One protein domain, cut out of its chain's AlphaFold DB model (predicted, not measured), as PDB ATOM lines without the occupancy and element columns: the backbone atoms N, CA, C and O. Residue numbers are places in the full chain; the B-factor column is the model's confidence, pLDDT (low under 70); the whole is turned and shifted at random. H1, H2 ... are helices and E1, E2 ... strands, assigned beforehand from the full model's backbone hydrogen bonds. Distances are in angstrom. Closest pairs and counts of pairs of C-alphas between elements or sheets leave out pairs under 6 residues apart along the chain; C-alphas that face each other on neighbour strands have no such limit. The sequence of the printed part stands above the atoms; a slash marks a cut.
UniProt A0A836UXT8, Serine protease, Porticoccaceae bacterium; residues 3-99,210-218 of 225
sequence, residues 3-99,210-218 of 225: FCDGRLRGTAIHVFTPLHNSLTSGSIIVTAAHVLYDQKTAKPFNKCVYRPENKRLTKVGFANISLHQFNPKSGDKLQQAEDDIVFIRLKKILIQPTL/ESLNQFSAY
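This is residues 3 to 99 and 210 to 218 of the 225 residues of the protein "Serine protease" of Porticoccaceae bacterium (UniProt A0A836UXT8). There is little regular structure: a curled antiparallel sheet, E2 E5 E4 E3, sits amid long loops, with H3 over E5 and H2 off at one end. Of 106 printed residues, 40 are in named elements, mixed class. It is compact, radius of gyration of the C-alphas 14.0 A, spanning 41 by 33 by 20 A.

From C-alpha 7 at (-41.853, -113.163, 34.015) E1 runs to residue 10; then find E2, 28 to 31, H1, 33 to 36, E3, 48 to 50, E4, 60 to 65, H2, 77 to 82, E5, 86 to 90, and H3, 210 to 217, which ends with C-alpha 217 at (-15.949, -121.518, 18.496).

Look at E5: N 88 is 2.8 A from O 29 of E2, and N 89 is 2.8 A from O 64 of E4. H3 is on the sheet, over E5; H1 only grazes it. H2 and H3 have every O i to N i+4 pair within hydrogen-bond range.

Residues 100 to 209 are cut out; C-alphas 99 and 210 are 16.1 A apart. pLDDT is under 70 at residues 18 to 25 and 54 to 57.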
ATOM      1  N   PHE A   3     -35.679-114.602  32.410       94.81
ATOM      2  CA  PHE A   3     -36.929-113.858  32.410       94.81
ATOM      3  C   PHE A   3     -37.337-113.573  30.979       94.81
ATOM      4  O   PHE A   3     -36.573-112.930  30.264       94.81
ATOM      5  N   CYS A   4     -38.549-113.967  30.605       95.81
ATOM      6  CA  CYS A   4     -39.118-113.658  29.302       95.81
ATOM      7  C   CYS A   4     -40.453-112.936  29.457       95.81
ATOM      8  O   CYS A   4     -41.270-113.307  30.306       95.81
ATOM      9  N   ASP A   5     -40.646-111.875  28.675       94.69
ATOM     10  CA  ASP A   5     -41.841-111.021  28.692       94.69
ATOM     11  C   ASP A   5     -42.220-110.570  30.120       94.69
ATOM     12  O   ASP A   5     -43.377-110.540  30.532       94.69
ATOM     13  N   GLY A   6     -41.190-110.248  30.913       89.88
ATOM     14  CA  GLY A   6     -41.313-109.736  32.280       89.88
ATOM     15  C   GLY A   6     -41.464-110.791  33.381       89.88
ATOM     16  O   GLY A   6     -41.387-110.425  34.553       89.88
ATOM     17  N   ARG A   7     -41.610-112.079  33.046       92.00
ATOM     18  CA  ARG A   7     -41.853-113.163  34.015       92.00
ATOM     19  C   ARG A   7     -40.684-114.137  34.092       92.00
ATOM     20  O   ARG A   7     -40.003-114.355  33.094       92.00
ATOM     21  N   LEU A   8     -40.463-114.714  35.272       92.69
ATOM     22  CA  LEU A   8     -39.514-115.813  35.449       92.69
ATOM     23  C   LEU A   8     -40.010-117.027  34.656       92.69
ATOM     24  O   LEU A   8     -41.180-117.391  34.763       92.69
ATOM     25  N   ARG A   9     -39.127-117.620  33.853       94.94
ATOM     26  CA  ARG A   9     -39.424-118.826  33.068       94.94
ATOM     27  C   ARG A   9     -38.572-120.022  33.460       94.94
ATOM     28  O   ARG A   9     -39.022-121.143  33.290       94.94
ATOM     29  N   GLY A  10     -37.380-119.781  33.997       94.94
ATOM     30  CA  GLY A  10     -36.486-120.852  34.402       94.94
ATOM     31  C   GLY A  10     -35.183-120.355  35.009       94.94
ATOM     32  O   GLY A  10     -34.910-119.152  35.120       94.94
ATOM     33  N   THR A  11     -34.355-121.312  35.372       95.62
ATOM     34  CA  THR A  11     -32.974-121.146  35.805       95.62
ATOM     35  C   THR A  11     -32.038-121.318  34.608       95.62
ATOM     36  O   THR A  11     -32.428-121.820  33.567       95.62
ATOM     37  N   ALA A  12     -30.818-120.800  34.711       95.88
ATOM     38  CA  ALA A  12     -29.783-121.036  33.714       95.88
ATOM     39  C   ALA A  12     -28.419-120.965  34.384       95.88
ATOM     40  O   ALA A  12     -28.235-120.214  35.352       95.88
ATOM     41  N   ILE A  13     -27.477-121.707  33.826       95.38
ATOM     42  CA  ILE A  13     -26.182-122.008  34.420       95.38
ATOM     43  C   ILE A  13     -25.105-121.301  33.613       95.38
ATOM     44  O   ILE A  13     -25.098-121.421  32.395       95.38
ATOM     45  N   HIS A  14     -24.193-120.587  34.272       94.00
ATOM     46  CA  HIS A  14     -23.001-120.044  33.622       94.00
ATOM     47  C   HIS A  14     -21.971-121.160  33.439       94.00
ATOM     48  O   HIS A  14     -21.583-121.801  34.417       94.00
ATOM     49  N   VAL A  15     -21.566-121.422  32.196       93.44
ATOM     50  CA  VAL A  15     -20.744-122.592  31.859       93.44
ATOM     51  C   VAL A  15     -19.356-122.185  31.413       93.44
ATOM     52  O   VAL A  15     -19.174-121.167  30.746       93.44
ATOM     53  N   PHE A  16     -18.376-122.997  31.789       88.69
ATOM     54  CA  PHE A  16     -16.999-122.781  31.388       88.69
ATOM     55  C   PHE A  16     -16.835-123.172  29.922       88.69
ATOM     56  O   PHE A  16     -17.265-124.253  29.517       88.69
ATOM     57  N   THR A  17     -16.156-122.332  29.140       78.75
ATOM     58  CA  THR A  17     -15.657-122.726  27.823       78.75
ATOM     59  C   THR A  17     -14.165-122.416  27.704       78.75
ATOM     60  O   THR A  17     -13.744-121.319  28.056       78.75
ATOM     61  N   PRO A  18     -13.333-123.330  27.173       65.19
ATOM     62  CA  PRO A  18     -11.895-123.075  27.014       65.19
ATOM     63  C   PRO A  18     -11.582-121.897  26.075       65.19
ATOM     64  O   PRO A  18     -10.521-121.289  26.152       65.19
ATOM     65  N   LEU A  19     -12.519-121.561  25.181       60.62
ATOM     66  CA  LEU A  19     -12.392-120.506  24.172       60.62
ATOM     67  C   LEU A  19     -12.783-119.108  24.697       60.62
ATOM     68  O   LEU A  19     -12.899-118.168  23.913       60.62
ATOM     69  N   HIS A  20     -12.955-118.937  26.015       55.38
ATOM     70  CA  HIS A  20     -13.307-117.661  26.663       55.38
ATOM     71  C   HIS A  20     -12.222-116.565  26.563       55.38
ATOM     72  O   HIS A  20     -12.425-115.452  27.044       55.38
ATOM     73  N   ASN A  21     -11.079-116.852  25.926       50.03
ATOM     74  CA  ASN A  21      -9.903-115.975  25.866       50.03
ATOM     75  C   ASN A  21     -10.076-114.728  24.982       50.03
ATOM     76  O   ASN A  21      -9.205-113.862  24.960       50.03
ATOM     77  N   SER A  22     -11.195-114.605  24.267       52.94
ATOM     78  CA  SER A  22     -11.536-113.393  23.528       52.94
ATOM     79  C   SER A  22     -12.575-112.576  24.303       52.94
ATOM     80  O   SER A  22     -13.753-112.949  24.359       52.94
ATOM     81  N   LEU A  23     -12.143-111.431  24.850       50.53
ATOM     82  CA  LEU A  23     -12.948-110.430  25.582       50.53
ATOM     83  C   LEU A  23     -14.206-109.948  24.827       50.53
ATOM     84  O   LEU A  23     -15.077-109.312  25.417       50.53
ATOM     85  N   THR A  24     -14.325-110.241  23.531       54.69
ATOM     86  CA  THR A  24     -15.454-109.833  22.685       54.69
ATOM     87  C   THR A  24     -16.588-110.861  22.629       54.69
ATOM     88  O   THR A  24     -17.646-110.571  22.077       54.69
ATOM     89  N   SER A  25     -16.412-112.051  23.213       66.38
ATOM     90  CA  SER A  25     -17.292-113.198  22.931       66.38
ATOM     91  C   SER A  25     -18.517-113.311  23.846       66.38
ATOM     92  O   SER A  25     -19.434-114.054  23.515       66.38
ATOM     93  N   GLY A  26     -18.583-112.589  24.968       81.56
ATOM     94  CA  GLY A  26     -19.680-112.700  25.943       81.56
ATOM     95  C   GLY A  26     -19.771-114.074  26.633       81.56
ATOM     96  O   GLY A  26     -19.355-115.096  26.089       81.56
ATOM     97  N   SER A  27     -20.324-114.107  27.847       90.50
ATOM     98  CA  SER A  27     -20.476-115.357  28.606       90.50
ATOM     99  C   SER A  27     -21.519-116.283  27.990       90.50
ATOM    100  O   SER A  27     -22.518-115.816  27.441       90.50
ATOM    101  N   ILE A  28     -21.323-117.595  28.126       93.94
ATOM    102  CA  ILE A  28     -22.292-118.600  27.682       93.94
ATOM    103  C   ILE A  28     -23.023-119.167  28.893       93.94
ATOM    104  O   ILE A  28     -22.413-119.536  29.895       93.94
ATOM    105  N   ILE A  29     -24.343-119.245  28.787       96.19
ATOM    106  CA  ILE A  29     -25.183-119.961  29.739       96.19
ATOM    107  C   ILE A  29     -25.866-121.147  29.060       96.19
ATOM    108  O   ILE A  29     -26.114-121.110  27.855       96.19
ATOM    109  N   VAL A  30     -26.206-122.172  29.833       97.81
ATOM    110  CA  VAL A  30     -27.061-123.285  29.400       97.81
ATOM    111  C   VAL A  30     -28.356-123.295  30.211       97.81
ATOM    112  O   VAL A  30     -28.367-122.921  31.385       97.81
ATOM    113  N   THR A  31     -29.457-123.679  29.573       98.25
ATOM    114  CA  THR A  31     -30.789-123.822  30.180       98.25
ATOM    115  C   THR A  31     -31.575-124.910  29.452       98.25
ATOM    116  O   THR A  31     -31.169-125.363  28.382       98.25
ATOM    117  N   ALA A  32     -32.718-125.304  30.012       98.12
ATOM    118  CA  ALA A  32     -33.733-126.050  29.284       98.12
ATOM    119  C   ALA A  32     -34.293-125.184  28.142       98.12
ATOM    120  O   ALA A  32     -34.509-123.979  28.324       98.12
ATOM    121  N   ALA A  33     -34.506-125.774  26.970       98.06
ATOM    122  CA  ALA A  33     -34.946-125.063  25.773       98.06
ATOM    123  C   ALA A  33     -36.395-124.575  25.891       98.06
ATOM    124  O   ALA A  33     -36.703-123.452  25.481       98.06
ATOM    125  N   HIS A  34     -37.276-125.357  26.522       97.06
ATOM    126  CA  HIS A  34     -38.688-125.001  26.684       97.06
ATOM    127  C   HIS A  34     -38.904-123.690  27.458       97.06
ATOM    128  O   HIS A  34     -39.939-123.049  27.296       97.06
ATOM    129  N   VAL A  35     -37.924-123.249  28.258       97.00
ATOM    130  CA  VAL A  35     -37.942-121.968  28.992       97.00
ATOM    131  C   VAL A  35     -38.088-120.766  28.048       97.00
ATOM    132  O   VAL A  35     -38.571-119.707  28.456       97.00
ATOM    133  N   LEU A  36     -37.698-120.921  26.779       97.69
ATOM    134  CA  LEU A  36     -37.790-119.886  25.749       97.69
ATOM    135  C   LEU A  36     -39.142-119.861  25.018       97.69
ATOM    136  O   LEU A  36     -39.369-118.963  24.206       97.69
ATOM    137  N   TYR A  37     -40.044-120.798  25.321       97.25
ATOM    138  CA  TYR A  37     -41.321-120.965  24.632       97.25
ATOM    139  C   TYR A  37     -42.509-120.831  25.583       97.25
ATOM    140  O   TYR A  37     -42.496-121.269  26.734       97.25
ATOM    141  N   ASP A  38     -43.591-120.255  25.075       94.62
ATOM    142  CA  ASP A  38     -44.872-120.260  25.757       94.62
ATOM    143  C   ASP A  38     -45.527-121.642  25.627       94.62
ATOM    144  O   ASP A  38     -45.833-122.099  24.528       94.62
ATOM    145  N   GLN A  39     -45.767-122.306  26.759       87.31
ATOM    146  CA  GLN A  39     -46.307-123.670  26.794       87.31
ATOM    147  C   GLN A  39     -47.715-123.799  26.188       87.31
ATOM    148  O   GLN A  39     -48.085-124.884  25.752       87.31
ATOM    149  N   LYS A  40     -48.512-122.720  26.153       89.44
ATOM    150  CA  LYS A  40     -49.888-122.761  25.628       89.44
ATOM    151  C   LYS A  40     -49.920-122.581  24.118       89.44
ATOM    152  O   LYS A  40     -50.680-123.244  23.424       89.44
ATOM    153  N   THR A  41     -49.120-121.649  23.616       94.00
ATOM    154  CA  THR A  41     -49.123-121.268  22.197       94.00
ATOM    155  C   THR A  41     -48.025-121.955  21.391       94.00
ATOM    156  O   THR A  41     -48.055-121.911  20.159       94.00
ATOM    157  N   ALA A  42     -47.056-122.575  22.073       94.12
ATOM    158  CA  ALA A  42     -45.846-123.153  21.501       94.12
ATOM    159  C   ALA A  42     -45.023-122.151  20.665       94.12
ATOM    160  O   ALA A  42     -44.277-122.544  19.767       94.12
ATOM    161  N   LYS A  43     -45.179-120.848  20.933       96.62
ATOM    162  CA  LYS A  43     -44.428-119.768  20.285       96.62
ATOM    163  C   LYS A  43     -43.256-119.334  21.169       96.62
ATOM    164  O   LYS A  43     -43.394-119.370  22.392       96.62
ATOM    165  N   PRO A  44     -42.123-118.913  20.583       96.38
ATOM    166  CA  PRO A  44     -41.044-118.316  21.356       96.38
ATOM    167  C   PRO A  44     -41.517-117.014  22.018       96.38
ATOM    168  O   PRO A  44     -42.344-116.289  21.459       96.38
ATOM    169  N   PHE A  45     -40.992-116.711  23.204       96.81
ATOM    170  CA  PHE A  45     -41.227-115.415  23.844       96.81
ATOM    171  C   PHE A  45     -40.541-114.278  23.082       96.81
ATOM    172  O   PHE A  45     -39.509-114.473  22.440       96.81
ATOM    173  N   ASN A  46     -41.080-113.062  23.201       93.56
ATOM    174  CA  ASN A  46     -40.580-111.925  22.423       93.56
ATOM    175  C   ASN A  46     -39.281-111.347  22.996       93.56
ATOM    176  O   ASN A  46     -38.373-110.976  22.252       93.56
ATOM    177  N   LYS A  47     -39.198-111.202  24.325       94.00
ATOM    178  CA  LYS A  47     -38.052-110.563  24.991       94.00
ATOM    179  C   LYS A  47     -37.589-111.381  26.182       94.00
ATOM    180  O   LYS A  47     -38.207-111.320  27.242       94.00
ATOM    181  N   CYS A  48     -36.450-112.054  26.033       96.19
ATOM    182  CA  CYS A  48     -35.791-112.791  27.107       96.19
ATOM    183  C   CYS A  48     -34.493-112.115  27.577       96.19
ATOM    184  O   CYS A  48     -33.744-111.532  26.790       96.19
ATOM    185  N   VAL A  49     -34.227-112.195  28.882       95.12
ATOM    186  CA  VAL A  49     -32.994-111.718  29.523       95.12
ATOM    187  C   VAL A  49     -32.531-112.696  30.595       95.12
ATOM    188  O   VAL A  49     -33.340-113.348  31.259       95.12
ATOM    189  N   TYR A  50     -31.224-112.732  30.825       94.69
ATOM    190  CA  TYR A  50     -30.622-113.408  31.963       94.69
ATOM    191  C   TYR A  50     -30.473-112.439  33.141       94.69
ATOM    192  O   TYR A  50     -30.043-111.296  32.972       94.69
ATOM    193  N   ARG A  51     -30.819-112.897  34.343       91.38
ATOM    194  CA  ARG A  51     -30.538-112.222  35.613       91.38
ATOM    195  C   ARG A  51     -29.599-113.090  36.456       91.38
ATOM    196  O   ARG A  51     -30.065-114.130  36.944       91.38
ATOM    197  N   PRO A  52     -28.316-112.718  36.613       85.25
ATOM    198  CA  PRO A  52     -27.426-113.388  37.557       85.25
ATOM    199  C   PRO A  52     -27.911-113.161  38.998       85.25
ATOM    200  O   PRO A  52     -28.449-112.098  39.306       85.25
ATOM    201  N   GLU A  53     -27.756-114.172  39.862       75.06
ATOM    202  CA  GLU A  53     -27.988-114.084  41.323       75.06
ATOM    203  C   GLU A  53     -29.364-113.531  41.753       75.06
ATOM    204  O   GLU A  53     -29.491-112.937  42.817       75.06
ATOM    205  N   ASN A  54     -30.400-113.636  40.911       66.75
ATOM    206  CA  ASN A  54     -31.705-112.995  41.150       66.75
ATOM    207  C   ASN A  54     -31.644-111.466  41.399       66.75
ATOM    208  O   ASN A  54     -32.619-110.847  41.831       66.75
ATOM    209  N   LYS A  55     -30.527-110.796  41.093       68.06
ATOM    210  CA  LYS A  55     -30.394-109.354  41.327       68.06
ATOM    211  C   LYS A  55     -31.233-108.590  40.302       68.06
ATOM    212  O   LYS A  55     -30.972-108.595  39.099       68.06
ATOM    213  N   ARG A  56     -32.283-107.910  40.784       58.75
ATOM    214  CA  ARG A  56     -33.313-107.234  39.963       58.75
ATOM    215  C   ARG A  56     -32.746-106.184  38.996       58.75
ATOM    216  O   ARG A  56     -33.339-105.960  37.937       58.75
ATOM    217  N   LEU A  57     -31.618-105.567  39.354       62.41
ATOM    218  CA  LEU A  57     -30.962-104.491  38.601       62.41
ATOM    219  C   LEU A  57     -29.952-104.992  37.560       62.41
ATOM    220  O   LEU A  57     -29.582-104.247  36.656       62.41
ATOM    221  N   THR A  58     -29.545-106.260  37.621       77.44
ATOM    222  CA  THR A  58     -28.628-106.853  36.646       77.44
ATOM    223  C   THR A  58     -29.421-107.690  35.652       77.44
ATOM    224  O   THR A  58     -29.820-108.818  35.936       77.44
ATOM    225  N   LYS A  59     -29.679-107.121  34.472       88.38
ATOM    226  CA  LYS A  59     -30.263-107.829  33.325       88.38
ATOM    227  C   LYS A  59     -29.244-107.860  32.196       88.38
ATOM    228  O   LYS A  59     -28.701-106.822  31.820       88.38
ATOM    229  N   VAL A  60     -29.022-109.039  31.638       91.81
ATOM    230  CA  VAL A  60     -28.126-109.250  30.505       91.81
ATOM    231  C   VAL A  60     -28.941-109.815  29.351       91.81
ATOM    232  O   VAL A  60     -29.608-110.837  29.490       91.81
ATOM    233  N   GLY A  61     -28.940-109.111  28.221       93.31
ATOM    234  CA  GLY A  61     -29.635-109.564  27.018       93.31
ATOM    235  C   GLY A  61     -28.916-110.730  26.343       93.31
ATOM    236  O   GLY A  61     -27.712-110.921  26.534       93.31
ATOM    237  N   PHE A  62     -29.653-111.473  25.522       94.81
ATOM    238  CA  PHE A  62     -29.095-112.542  24.696       94.81
ATOM    239  C   PHE A  62     -28.490-111.946  23.424       94.81
ATOM    240  O   PHE A  62     -29.085-111.066  22.799       94.81
ATOM    241  N   ALA A  63     -27.280-112.377  23.087       92.62
ATOM    242  CA  ALA A  63     -26.588-112.035  21.852       92.62
ATOM    243  C   ALA A  63     -26.861-113.082  20.770       92.62
ATOM    244  O   ALA A  63     -27.133-112.721  19.631       92.62
ATOM    245  N   ASN A  64     -26.803-114.363  21.138       92.81
ATOM    246  CA  ASN A  64     -27.109-115.473  20.246       92.81
ATOM    247  C   ASN A  64     -27.661-116.663  21.041       92.81
ATOM    248  O   ASN A  64     -27.391-116.789  22.238       92.81
ATOM    249  N   ILE A  65     -28.404-117.532  20.370       95.19
ATOM    250  CA  ILE A  65     -28.970-118.773  20.904       95.19
ATOM    251  C   ILE A  65     -28.474-119.899  19.991       95.19
ATOM    252  O   ILE A  65     -28.486-119.747  18.771       95.19
ATOM    253  N   SER A  66     -27.985-120.999  20.558       95.56
ATOM    254  CA  SER A  66     -27.536-122.138  19.759       95.56
ATOM    255  C   SER A  66     -28.703-122.759  18.999       95.56
ATOM    256  O   SER A  66     -29.833-122.777  19.486       95.56
ATOM    257  N   LEU A  67     -28.412-123.356  17.845       94.38
ATOM    258  CA  LEU A  67     -29.354-124.281  17.224       94.38
ATOM    259  C   LEU A  67     -29.674-125.414  18.211       94.38
ATOM    260  O   LEU A  67     -28.797-125.876  18.944       94.38
ATOM    261  N   HIS A  68     -30.933-125.838  18.247       94.56
ATOM    262  CA  HIS A  68     -31.411-126.923  19.099       94.56
ATOM    263  C   HIS A  68     -32.566-127.655  18.411       94.56
ATOM    264  O   HIS A  68     -33.217-127.109  17.522       94.56
ATOM    265  N   GLN A  69     -32.828-128.893  18.833       95.38
ATOM    266  CA  GLN A  69     -33.865-129.746  18.234       95.38
ATOM    267  C   GLN A  69     -35.190-129.711  19.007       95.38
ATOM    268  O   GLN A  69     -36.186-130.258  18.543       95.38
ATOM    269  N   PHE A  70     -35.232-129.008  20.148       96.25
ATOM    270  CA  PHE A  70     -36.454-128.863  20.928       96.25
ATOM    271  C   PHE A  70     -37.609-128.314  20.081       96.25
ATOM    272  O   PHE A  70     -37.574-127.174  19.610       96.25
ATOM    273  N   ASN A  71     -38.661-129.119  19.950       95.81
ATOM    274  CA  ASN A  71     -39.900-128.735  19.295       95.81
ATOM    275  C   ASN A  71     -41.027-128.665  20.337       95.81
ATOM    276  O   ASN A  71     -41.476-129.715  20.804       95.81
ATOM    277  N   PRO A  72     -41.558-127.472  20.678       93.88
ATOM    278  CA  PRO A  72     -42.624-127.333  21.676       93.88
ATOM    279  C   PRO A  72     -43.927-128.040  21.270       93.88
ATOM    280  O   PRO A  72     -44.726-128.394  22.135       93.88
ATOM    281  N   LYS A  73     -44.132-128.283  19.968       94.00
ATOM    282  CA  LYS A  73     -45.318-128.952  19.412       94.00
ATOM    283  C   LYS A  73     -45.139-130.456  19.215       94.00
ATOM    284  O   LYS A  73     -46.049-131.088  18.686       94.00
ATOM    285  N   SER A  74     -43.995-131.028  19.597       91.56
ATOM    286  CA  SER A  74     -43.789-132.468  19.453       91.56
ATOM    287  C   SER A  74     -44.835-133.252  20.255       91.56
ATOM    288  O   SER A  74     -45.081-132.968  21.438       91.56
ATOM    289  N   GLY A  75     -45.446-134.235  19.589       87.88
ATOM    290  CA  GLY A  75     -46.275-135.252  20.230       87.88
ATOM    291  C   GLY A  75     -45.437-136.281  20.991       87.88
ATOM    292  O   GLY A  75     -45.908-136.832  21.982       87.88
ATOM    293  N   ASP A  76     -44.180-136.478  20.585       90.69
ATOM    294  CA  ASP A  76     -43.223-137.319  21.297       90.69
ATOM    295  C   ASP A  76     -42.606-136.530  22.462       90.69
ATOM    296  O   ASP A  76     -41.733-135.674  22.282       90.69
ATOM    297  N   LYS A  77     -43.109-136.800  23.672       87.94
ATOM    298  CA  LYS A  77     -42.659-136.155  24.914       87.94
ATOM    299  C   LYS A  77     -41.293-136.628  25.379       87.94
ATOM    300  O   LYS A  77     -40.587-135.853  26.023       87.94
ATOM    301  N   LEU A  78     -40.915-137.856  25.034       88.75
ATOM    302  CA  LEU A  78     -39.592-138.373  25.336       88.75
ATOM    303  C   LEU A  78     -38.561-137.639  24.480       88.75
ATOM    304  O   LEU A  78     -37.658-137.020  25.035       88.75
ATOM    305  N   GLN A  79     -38.749-137.607  23.160       92.25
ATOM    306  CA  GLN A  79     -37.863-136.858  22.267       92.25
ATOM    307  C   GLN A  79     -37.810-135.372  22.649       92.25
ATOM    308  O   GLN A  79     -36.737-134.778  22.714       92.25
ATOM    309  N   GLN A  80     -38.959-134.777  22.983       93.38
ATOM    310  CA  GLN A  80     -39.016-133.393  23.453       93.38
ATOM    311  C   GLN A  80     -38.130-133.161  24.687       93.38
ATOM    312  O   GLN A  80     -37.430-132.154  24.725       93.38
ATOM    313  N   ALA A  81     -38.137-134.070  25.668       93.94
ATOM    314  CA  ALA A  81     -37.277-133.994  26.850       93.94
ATOM    315  C   ALA A  81     -35.795-134.237  26.515       93.94
ATOM    316  O   ALA A  81     -34.914-133.564  27.047       93.94
ATOM    317  N   GLU A  82     -35.509-135.172  25.610       95.44
ATOM    318  CA  GLU A  82     -34.156-135.476  25.131       95.44
ATOM    319  C   GLU A  82     -33.481-134.310  24.401       95.44
ATOM    320  O   GLU A  82     -32.251-134.199  24.413       95.44
ATOM    321  N   ASP A  83     -34.275-133.442  23.785       96.50
ATOM    322  CA  ASP A  83     -33.797-132.282  23.038       96.50
ATOM    323  C   ASP A  83     -33.925-130.968  23.833       96.50
ATOM    324  O   ASP A  83     -33.611-129.897  23.311       96.50
ATOM    325  N   ASP A  84     -34.359-131.031  25.099       97.19
ATOM    326  CA  ASP A  84     -34.659-129.879  25.962       97.19
ATOM    327  C   ASP A  84     -33.405-129.232  26.574       97.19
ATOM    328  O   ASP A  84     -33.235-129.136  27.790       97.19
ATOM    329  N   ILE A  85     -32.499-128.768  25.719       98.12
ATOM    330  CA  ILE A  85     -31.288-128.052  26.120       98.12
ATOM    331  C   ILE A  85     -30.930-126.989  25.089       98.12
ATOM    332  O   ILE A  85     -31.062-127.192  23.882       98.12
ATOM    333  N   VAL A  86     -30.467-125.837  25.562       98.19
ATOM    334  CA  VAL A  86     -30.033-124.742  24.695       98.19
ATOM    335  C   VAL A  86     -28.899-123.950  25.333       98.19
ATOM    336  O   VAL A  86     -28.895-123.700  26.543       98.19
ATOM    337  N   PHE A  87     -27.948-123.521  24.504       97.50
ATOM    338  CA  PHE A  87     -26.887-122.600  24.891       97.50
ATOM    339  C   PHE A  87     -27.230-121.186  24.455       97.50
ATOM    340  O   PHE A  87     -27.762-120.949  23.371       97.50
ATOM    341  N   ILE A  88     -26.900-120.219  25.298       96.25
ATOM    342  CA  ILE A  88     -27.200-118.817  25.054       96.25
ATOM    343  C   ILE A  88     -25.942-118.013  25.321       96.25
ATOM    344  O   ILE A  88     -25.381-118.039  26.416       96.25
ATOM    345  N   ARG A  89     -25.517-117.255  24.316       94.00
ATOM    346  CA  ARG A  89     -24.440-116.280  24.442       94.00
ATOM    347  C   ARG A  89     -25.028-114.969  24.932       94.00
ATOM    348  O   ARG A  89     -25.999-114.461  24.369       94.00
ATOM    349  N   LEU A  90     -24.442-114.408  25.973       92.88
ATOM    350  CA  LEU A  90     -24.869-113.158  26.579       92.88
ATOM    351  C   LEU A  90     -24.188-111.958  25.923       92.88
ATOM    352  O   LEU A  90     -23.039-112.029  25.500       92.88
ATOM    353  N   LYS A  91     -24.875-110.810  25.906       90.81
ATOM    354  CA  LYS A  91     -24.310-109.532  25.423       90.81
ATOM    355  C   LYS A  91     -23.201-108.964  26.320       90.81
ATOM    356  O   LYS A  91     -22.616-107.943  25.980       90.81
ATOM    357  N   LYS A  92     -22.962-109.559  27.492       88.00
ATOM    358  CA  LYS A  92     -21.943-109.137  28.461       88.00
ATOM    359  C   LYS A  92     -21.212-110.354  29.015       88.00
ATOM    360  O   LYS A  92     -21.781-111.443  29.079       88.00
ATOM    361  N   ILE A  93     -19.976-110.137  29.446       85.88
ATOM    362  CA  ILE A  93     -19.229-111.101  30.251       85.88
ATOM    363  C   ILE A  93     -19.778-111.065  31.680       85.88
ATOM    364  O   ILE A  93     -20.057-109.998  32.233       85.88
ATOM    365  N   LEU A  94     -19.962-112.248  32.249       86.69
ATOM    366  CA  LEU A  94     -20.283-112.475  33.647       86.69
ATOM    367  C   LEU A  94     -18.984-112.680  34.428       86.69
ATOM    368  O   LEU A  94     -18.083-113.372  33.965       86.69
ATOM    369  N   ILE A  95     -18.906-112.088  35.618       81.88
ATOM    370  CA  ILE A  95     -17.768-112.253  36.542       81.88
ATOM    371  C   ILE A  95     -18.011-113.462  37.470       81.88
ATOM    372  O   ILE A  95     -17.113-113.925  38.164       81.88
ATOM    373  N   GLN A  96     -19.237-113.994  37.476       81.88
ATOM    374  CA  GLN A  96     -19.630-115.139  38.289       81.88
ATOM    375  C   GLN A  96     -18.840-116.408  37.931       81.88
ATOM    376  O   GLN A  96     -18.548-116.620  36.749       81.88
ATOM    377  N   PRO A  97     -18.598-117.300  38.911       84.94
ATOM    378  CA  PRO A  97     -18.019-118.614  38.663       84.94
ATOM    379  C   PRO A  97     -18.764-119.385  37.571       84.94
ATOM    380  O   PRO A  97     -19.979-119.252  37.396       84.94
ATOM    381  N   THR A  98     -18.019-120.205  36.844       90.62
ATOM    382  CA  THR A  98     -18.549-121.098  35.818       90.62
ATOM    383  C   THR A  98     -18.569-122.534  36.307       90.62
ATOM    384  O   THR A  98     -17.641-122.963  36.991       90.62
ATOM    385  N   LEU A  99     -19.567-123.299  35.874       92.31
ATOM    386  CA  LEU A  99     -19.575-124.749  36.037       92.31
ATOM    387  C   LEU A  99     -18.965-125.446  34.821       92.31
ATOM    388  O   LEU A  99     -19.186-125.047  33.675       92.31
ATOM    389  N   GLU A 210     -19.895-131.381  22.602       92.12
ATOM    390  CA  GLU A 210     -19.573-131.014  21.223       92.12
ATOM    391  C   GLU A 210     -20.389-129.800  20.761       92.12
ATOM    392  O   GLU A 210     -19.827-128.846  20.222       92.12
ATOM    393  N   SER A 211     -21.690-129.785  21.059       93.06
ATOM    394  CA  SER A 211     -22.582-128.665  20.741       93.06
ATOM    395  C   SER A 211     -22.141-127.365  21.427       93.06
ATOM    396  O   SER A 211     -22.138-126.305  20.797       93.06
ATOM    397  N   LEU A 212     -21.707-127.435  22.693       92.69
ATOM    398  CA  LEU A 212     -21.132-126.289  23.406       92.69
ATOM    399  C   LEU A 212     -19.850-125.794  22.727       92.69
ATOM    400  O   LEU A 212     -19.690-124.592  22.522       92.69
ATOM    401  N   ASN A 213     -18.945-126.704  22.362       90.56
ATOM    402  CA  ASN A 213     -17.680-126.355  21.715       90.56
ATOM    403  C   ASN A 213     -17.909-125.688  20.355       90.56
ATOM    404  O   ASN A 213     -17.321-124.639  20.084       90.56
ATOM    405  N   GLN A 214     -18.812-126.240  19.538       89.81
ATOM    406  CA  GLN A 214     -19.213-125.650  18.260       89.81
ATOM    407  C   GLN A 214     -19.817-124.255  18.466       89.81
ATOM    408  O   GLN A 214     -19.367-123.288  17.854       89.81
ATOM    409  N   PHE A 215     -20.770-124.109  19.390       90.88
ATOM    410  CA  PHE A 215     -21.374-122.811  19.701       90.88
ATOM    411  C   PHE A 215     -20.359-121.798  20.260       90.88
ATOM    412  O   PHE A 215     -20.459-120.590  20.015       90.88
ATOM    413  N   SER A 216     -19.353-122.277  20.997       88.06
ATOM    414  CA  SER A 216     -18.296-121.445  21.562       88.06
ATOM    415  C   SER A 216     -17.289-120.965  20.515       88.06
ATOM    416  O   SER A 216     -16.808-119.841  20.647       88.06
ATOM    417  N   ALA A 217     -16.975-121.786  19.508       82.44
ATOM    418  CA  ALA A 217     -15.949-121.518  18.496       82.44
ATOM    419  C   ALA A 217     -16.342-120.461  17.459       82.44
ATOM    420  O   ALA A 217     -15.466-119.826  16.874       82.44
ATOM    421  N   TYR A 218     -17.642-120.231  17.269       71.00
ATOM    422  CA  TYR A 218     -18.161-119.218  16.353       71.00
ATOM    423  C   TYR A 218     -18.822-118.072  17.135       71.00
ATOM    424  O   TYR A 218     -20.053-117.984  17.189       71.00
TER     425      TYR A 218